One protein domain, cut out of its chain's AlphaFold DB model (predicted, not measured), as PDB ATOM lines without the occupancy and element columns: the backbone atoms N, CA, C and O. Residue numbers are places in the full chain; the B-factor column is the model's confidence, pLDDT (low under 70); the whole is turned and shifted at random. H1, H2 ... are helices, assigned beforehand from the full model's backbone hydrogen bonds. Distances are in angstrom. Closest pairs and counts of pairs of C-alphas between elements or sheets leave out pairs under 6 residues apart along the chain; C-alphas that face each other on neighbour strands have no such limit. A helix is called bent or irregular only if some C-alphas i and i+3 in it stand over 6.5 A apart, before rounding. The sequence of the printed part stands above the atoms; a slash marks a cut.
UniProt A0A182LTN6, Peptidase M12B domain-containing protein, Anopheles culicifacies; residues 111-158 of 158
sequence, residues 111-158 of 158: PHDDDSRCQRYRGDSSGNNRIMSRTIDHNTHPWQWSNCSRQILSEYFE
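This is residues 111 to 158 of the 158 residues of the protein "Peptidase M12B domain-containing protein" of Anopheles culicifacies (UniProt A0A182LTN6). With little regular structure, this is a helix, H2, with a short helix, H1, set crosswise at its first end, and a wide loop, residues 122 to 146, that runs out from the helices and back. H2 and the loop reach towards opposite ends of the longest axis. The printed part has 48 residues, 17 of them in the two named helices, H1 then H2, with no named strand; the class is all helix. It is compact by its radius of gyration of the C-alphas, 10.4 A, and elongated in outline, 34 by 20 by 15 A.

H2, residues 147 to 157, measures 15.9 A from C-alpha 147 at (11.834, 12.468, 21.244) to C-alpha 157 at (4.383, 21.828, 31.660). H1, residues 116 to 121, measures 10.1 A and begins at C-alpha 116, (5.343, 20.269, 11.701). H1 is only just irregular: C-alphas 117 and 120 are 6.9 A apart.

H2 and H1 touch, their closest C-alphas being those of Cys 148 and Tyr 121, 5.0 A apart. Their lines are only just about perpendicular, at 72 degrees. In H2 every O i to N i+4 pair is within hydrogen-bond range; in H1 0 of 2 are, against 2 of 3 O i to N i+3 pairs.

The C-alphas farthest apart, of His 138 and Glu 158, the chain's last residue, are 34.4 A apart. The printed part has no cut. The link from H1 to H2 is long, 25 residues. Residues 124 to 127 have pLDDT under 70.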
ATOM      1  N   PRO A 111       1.319  16.455  19.696       96.00
ATOM      2  CA  PRO A 111       0.804  16.192  18.365       96.00
ATOM      3  C   PRO A 111       1.242  14.819  17.860       96.00
ATOM      4  O   PRO A 111       2.051  14.134  18.491       96.00
ATOM      5  N   HIS A 112       0.747  14.449  16.680       94.94
ATOM      6  CA  HIS A 112       1.320  13.325  15.955       94.94
ATOM      7  C   HIS A 112       2.806  13.545  15.699       94.94
ATOM      8  O   HIS A 112       3.248  14.666  15.442       94.94
ATOM      9  N   ASP A 113       3.561  12.452  15.673       92.06
ATOM     10  CA  ASP A 113       4.996  12.529  15.452       92.06
ATOM     11  C   ASP A 113       5.344  13.195  14.119       92.06
ATOM     12  O   ASP A 113       6.454  13.692  13.991       92.06
ATOM     13  N   ASP A 114       4.479  13.164  13.096       91.00
ATOM     14  CA  ASP A 114       4.686  13.756  11.758       91.00
ATOM     15  C   ASP A 114       4.152  15.181  11.587       91.00
ATOM     16  O   ASP A 114       4.259  15.748  10.500       91.00
ATOM     17  N   ASP A 115       3.646  15.780  12.662       93.38
ATOM     18  CA  ASP A 115       3.270  17.189  12.718       93.38
ATOM     19  C   ASP A 115       4.498  18.097  12.508       93.38
ATOM     20  O   ASP A 115       5.634  17.759  12.865       93.38
ATOM     21  N   SER A 116       4.280  19.287  11.943       92.81
ATOM     22  CA  SER A 116       5.343  20.269  11.701       92.81
ATOM     23  C   SER A 116       6.074  20.671  12.984       92.81
ATOM     24  O   SER A 116       7.293  20.851  12.965       92.81
ATOM     25  N   ARG A 117       5.375  20.704  14.126       91.25
ATOM     26  CA  ARG A 117       5.959  20.967  15.452       91.25
ATOM     27  C   ARG A 117       6.974  19.908  15.880       91.25
ATOM     28  O   ARG A 117       7.869  20.205  16.669       91.25
ATOM     29  N   CYS A 118       6.873  18.697  15.333       92.06
ATOM     30  CA  CYS A 118       7.794  17.606  15.623       92.06
ATOM     31  C   CYS A 118       9.038  17.572  14.739       92.06
ATOM     32  O   CYS A 118      10.007  16.896  15.092       92.06
ATOM     33  N   GLN A 119       9.061  18.309  13.624       89.50
ATOM     34  CA  GLN A 119      10.164  18.255  12.659       89.50
ATOM     35  C   GLN A 119      11.520  18.574  13.303       89.50
ATOM     36  O   GLN A 119      12.502  17.891  13.023       89.50
ATOM     37  N   ARG A 120      11.559  19.527  14.244       87.88
ATOM     38  CA  ARG A 120      12.785  19.918  14.962       87.88
ATOM     39  C   ARG A 120      13.350  18.848  15.909       87.88
ATOM     40  O   ARG A 120      14.508  18.952  16.297       87.88
ATOM     41  N   TYR A 121      12.573  17.819  16.265       86.69
ATOM     42  CA  TYR A 121      12.977  16.780  17.230       86.69
ATOM     43  C   TYR A 121      13.118  15.377  16.638       86.69
ATOM     44  O   TYR A 121      13.608  14.477  17.325       86.69
ATOM     45  N   ARG A 122      12.662  15.169  15.395       74.88
ATOM     46  CA  ARG A 122      12.611  13.852  14.737       74.88
ATOM     47  C   ARG A 122      13.981  13.185  14.575       74.88
ATOM     48  O   ARG A 122      14.049  11.956  14.592       74.88
ATOM     49  N   GLY A 123      15.057  13.969  14.456       70.94
ATOM     50  CA  GLY A 123      16.388  13.443  14.134       70.94
ATOM     51  C   GLY A 123      16.361  12.543  12.888       70.94
ATOM     52  O   GLY A 123      15.480  12.678  12.043       70.94
ATOM     53  N   ASP A 124      17.289  11.587  12.809       61.31
ATOM     54  CA  ASP A 124      17.407  10.619  11.698       61.31
ATOM     55  C   ASP A 124      16.558   9.344  11.909       61.31
ATOM     56  O   ASP A 124      16.783   8.292  11.319       61.31
ATOM     57  N   SER A 125      15.575   9.392  12.817       59.06
ATOM     58  CA  SER A 125      14.787   8.219  13.229       59.06
ATOM     59  C   SER A 125      13.617   7.929  12.282       59.06
ATOM     60  O   SER A 125      12.489   7.706  12.728       59.06
ATOM     61  N   SER A 126      13.855   7.944  10.968       58.81
ATOM     62  CA  SER A 126      12.841   7.526   9.998       58.81
ATOM     63  C   SER A 126      12.585   6.021  10.139       58.81
ATOM     64  O   SER A 126      13.509   5.227   9.985       58.81
ATOM     65  N   GLY A 127      11.344   5.622  10.431       62.09
ATOM     66  CA  GLY A 127      10.917   4.214  10.398       62.09
ATOM     67  C   GLY A 127      10.590   3.555  11.744       62.09
ATOM     68  O   GLY A 127      10.199   2.395  11.749       62.09
ATOM     69  N   ASN A 128      10.684   4.268  12.872       74.25
ATOM     70  CA  ASN A 128      10.292   3.732  14.183       74.25
ATOM     71  C   ASN A 128       9.017   4.401  14.692       74.25
ATOM     72  O   ASN A 128       9.094   5.425  15.372       74.25
ATOM     73  N   ASN A 129       7.861   3.808  14.396       84.75
ATOM     74  CA  ASN A 129       6.582   4.298  14.903       84.75
ATOM     75  C   ASN A 129       6.543   4.234  16.438       84.75
ATOM     76  O   ASN A 129       6.994   3.258  17.044       84.75
ATOM     77  N   ARG A 130       6.048   5.296  17.075       91.38
ATOM     78  CA  ARG A 130       5.968   5.463  18.537       91.38
ATOM     79  C   ARG A 130       4.518   5.685  18.944       91.38
ATOM     80  O   ARG A 130       3.633   5.642  18.098       91.38
ATOM     81  N   ILE A 131       4.273   5.911  20.236       93.88
ATOM     82  CA  ILE A 131       2.906   6.093  20.751       93.88
ATOM     83  C   ILE A 131       2.133   7.156  19.956       93.88
ATOM     84  O   ILE A 131       0.976   6.914  19.653       93.88
ATOM     85  N   MET A 132       2.766   8.261  19.541       94.50
ATOM     86  CA  MET A 132       2.115   9.348  18.789       94.50
ATOM     87  C   MET A 132       2.192   9.203  17.257       94.50
ATOM     88  O   MET A 132       1.935  10.164  16.527       94.50
ATOM     89  N   SER A 133       2.522   8.025  16.726       92.44
ATOM     90  CA  SER A 133       2.358   7.751  15.294       92.44
ATOM     91  C   SER A 133       0.872   7.718  14.922       92.44
ATOM     92  O   SER A 133       0.072   7.116  15.630       92.44
ATOM     93  N   ARG A 134       0.496   8.316  13.780       89.06
ATOM     94  CA  ARG A 134      -0.903   8.341  13.292       89.06
ATOM     95  C   ARG A 134      -1.464   6.944  13.002       89.06
ATOM     96  O   ARG A 134      -2.671   6.735  13.037       89.06
ATOM     97  N   THR A 135      -0.592   6.007  12.649       84.69
ATOM     98  CA  THR A 135      -0.950   4.633  12.295       84.69
ATOM     99  C   THR A 135      -0.170   3.662  13.161       84.69
ATOM    100  O   THR A 135       1.034   3.838  13.352       84.69
ATOM    101  N   ILE A 136      -0.852   2.619  13.627       77.56
ATOM    102  CA  ILE A 136      -0.229   1.486  14.305       77.56
ATOM    103  C   ILE A 136       0.046   0.408  13.256       77.56
ATOM    104  O   ILE A 136      -0.854  -0.023  12.539       77.56
ATOM    105  N   ASP A 137       1.295  -0.028  13.178       79.12
ATOM    106  CA  ASP A 137       1.756  -1.117  12.320       79.12
ATOM    107  C   ASP A 137       2.723  -2.050  13.070       79.12
ATOM    108  O   ASP A 137       3.016  -1.864  14.252       79.12
ATOM    109  N   HIS A 138       3.250  -3.059  12.373       74.50
ATOM    110  CA  HIS A 138       4.186  -4.034  12.939       74.50
ATOM    111  C   HIS A 138       5.510  -3.431  13.447       74.50
ATOM    112  O   HIS A 138       6.191  -4.074  14.239       74.50
ATOM    113  N   ASN A 139       5.872  -2.215  13.022       76.06
ATOM    114  CA  ASN A 139       7.096  -1.519  13.440       76.06
ATOM    115  C   ASN A 139       6.847  -0.529  14.586       76.06
ATOM    116  O   ASN A 139       7.760   0.174  15.039       76.06
ATOM    117  N   THR A 140       5.605  -0.450  15.061       80.75
ATOM    118  CA  THR A 140       5.237   0.428  16.163       80.75
ATOM    119  C   THR A 140       5.798  -0.116  17.466       80.75
ATOM    120  O   THR A 140       5.646  -1.288  17.796       80.75
ATOM    121  N   HIS A 141       6.456   0.758  18.220       85.69
ATOM    122  CA  HIS A 141       6.917   0.513  19.578       85.69
ATOM    123  C   HIS A 141       5.917   1.170  20.538       85.69
ATOM    124  O   HIS A 141       6.133   2.312  20.960       85.69
ATOM    125  N   PRO A 142       4.819   0.485  20.903       82.44
ATOM    126  CA  PRO A 142       3.677   1.116  21.563       82.44
ATOM    127  C   PRO A 142       3.924   1.428  23.049       82.44
ATOM    128  O   PRO A 142       3.060   1.949  23.741       82.44
ATOM    129  N   TRP A 143       5.124   1.128  23.543       85.81
ATOM    130  CA  TRP A 143       5.563   1.369  24.919       85.81
ATOM    131  C   TRP A 143       6.539   2.545  25.022       85.81
ATOM    132  O   TRP A 143       7.144   2.762  26.071       85.81
ATOM    133  N   GLN A 144       6.791   3.255  23.917       91.00
ATOM    134  CA  GLN A 144       7.838   4.266  23.855       91.00
ATOM    135  C   GLN A 144       7.325   5.564  23.235       91.00
ATOM    136  O   GLN A 144       6.885   5.592  22.091       91.00
ATOM    137  N   TRP A 145       7.481   6.658  23.975       92.75
ATOM    138  CA  TRP A 145       7.315   8.022  23.472       92.75
ATOM    139  C   TRP A 145       8.504   8.422  22.597       92.75
ATOM    140  O   TRP A 145       9.653   8.101  22.944       92.75
ATOM    141  N   SER A 146       8.238   9.138  21.501       92.38
ATOM    142  CA  SER A 146       9.277   9.701  20.636       92.38
ATOM    143  C   SER A 146      10.038  10.830  21.341       92.38
ATOM    144  O   SER A 146       9.632  11.310  22.404       92.38
ATOM    145  N   ASN A 147      11.151  11.275  20.751       92.00
ATOM    146  CA  ASN A 147      11.834  12.468  21.244       92.00
ATOM    147  C   ASN A 147      10.926  13.705  21.137       92.00
ATOM    148  O   ASN A 147      10.856  14.474  22.088       92.00
ATOM    149  N   CYS A 148      10.162  13.847  20.044       93.69
ATOM    150  CA  CYS A 148       9.201  14.944  19.915       93.69
ATOM    151  C   CYS A 148       8.184  14.944  21.058       93.69
ATOM    152  O   CYS A 148       8.041  15.955  21.737       93.69
ATOM    153  N   SER A 149       7.521  13.810  21.308       94.88
ATOM    154  CA  SER A 149       6.494  13.708  22.349       94.88
ATOM    155  C   SER A 149       7.028  14.126  23.721       94.88
ATOM    156  O   SER A 149       6.357  14.846  24.452       94.88
ATOM    157  N   ARG A 150       8.259  13.715  24.063       94.31
ATOM    158  CA  ARG A 150       8.904  14.076  25.337       94.31
ATOM    159  C   ARG A 150       9.203  15.569  25.437       94.31
ATOM    160  O   ARG A 150       8.988  16.147  26.497       94.31
ATOM    161  N   GLN A 151       9.700  16.174  24.358       94.88
ATOM    162  CA  GLN A 151      10.033  17.599  24.334       94.88
ATOM    163  C   GLN A 151       8.770  18.457  24.387       94.88
ATOM    164  O   GLN A 151       8.674  19.321  25.246       94.88
ATOM    165  N   ILE A 152       7.761  18.147  23.567       94.88
ATOM    166  CA  ILE A 152       6.474  18.853  23.592       94.88
ATOM    167  C   ILE A 152       5.800  18.736  24.960       94.88
ATOM    168  O   ILE A 152       5.295  19.729  25.468       94.88
ATOM    169  N   LEU A 153       5.812  17.553  25.584       95.06
ATOM    170  CA  LEU A 153       5.257  17.394  26.928       95.06
ATOM    171  C   LEU A 153       6.000  18.235  27.967       95.06
ATOM    172  O   LEU A 153       5.373  18.777  28.869       95.06
ATOM    173  N   SER A 154       7.329  18.309  27.858       94.38
ATOM    174  CA  SER A 154       8.142  19.115  28.771       94.38
ATOM    175  C   SER A 154       7.802  20.597  28.603       94.38
ATOM    176  O   SER A 154       7.445  21.237  29.581       94.38
ATOM    177  N   GLU A 155       7.769  21.091  27.362       93.56
ATOM    178  CA  GLU A 155       7.367  22.468  27.034       93.56
ATOM    179  C   GLU A 155       5.922  22.788  27.444       93.56
ATOM    180  O   GLU A 155       5.612  23.934  27.736       93.56
ATOM    181  N   TYR A 156       5.023  21.800  27.461       93.38
ATOM    182  CA  TYR A 156       3.631  21.996  27.876       93.38
ATOM    183  C   TYR A 156       3.479  22.222  29.390       93.38
ATOM    184  O   TYR A 156       2.496  22.825  29.821       93.38
ATOM    185  N   PHE A 157       4.418  21.721  30.198       89.31
ATOM    186  CA  PHE A 157       4.383  21.828  31.660       89.31
ATOM    187  C   PHE A 157       5.336  22.879  32.247       89.31
ATOM    188  O   PHE A 157       5.287  23.101  33.460       89.31
ATOM    189  N   GLU A 158       6.195  23.482  31.426       89.31
ATOM    190  CA  GLU A 158       7.028  24.640  31.784       89.31
ATOM    191  C   GLU A 158       6.245  25.958  31.671       89.31
ATOM    192  O   GLU A 158       6.430  26.810  32.572       89.31
TER     193      GLU A 158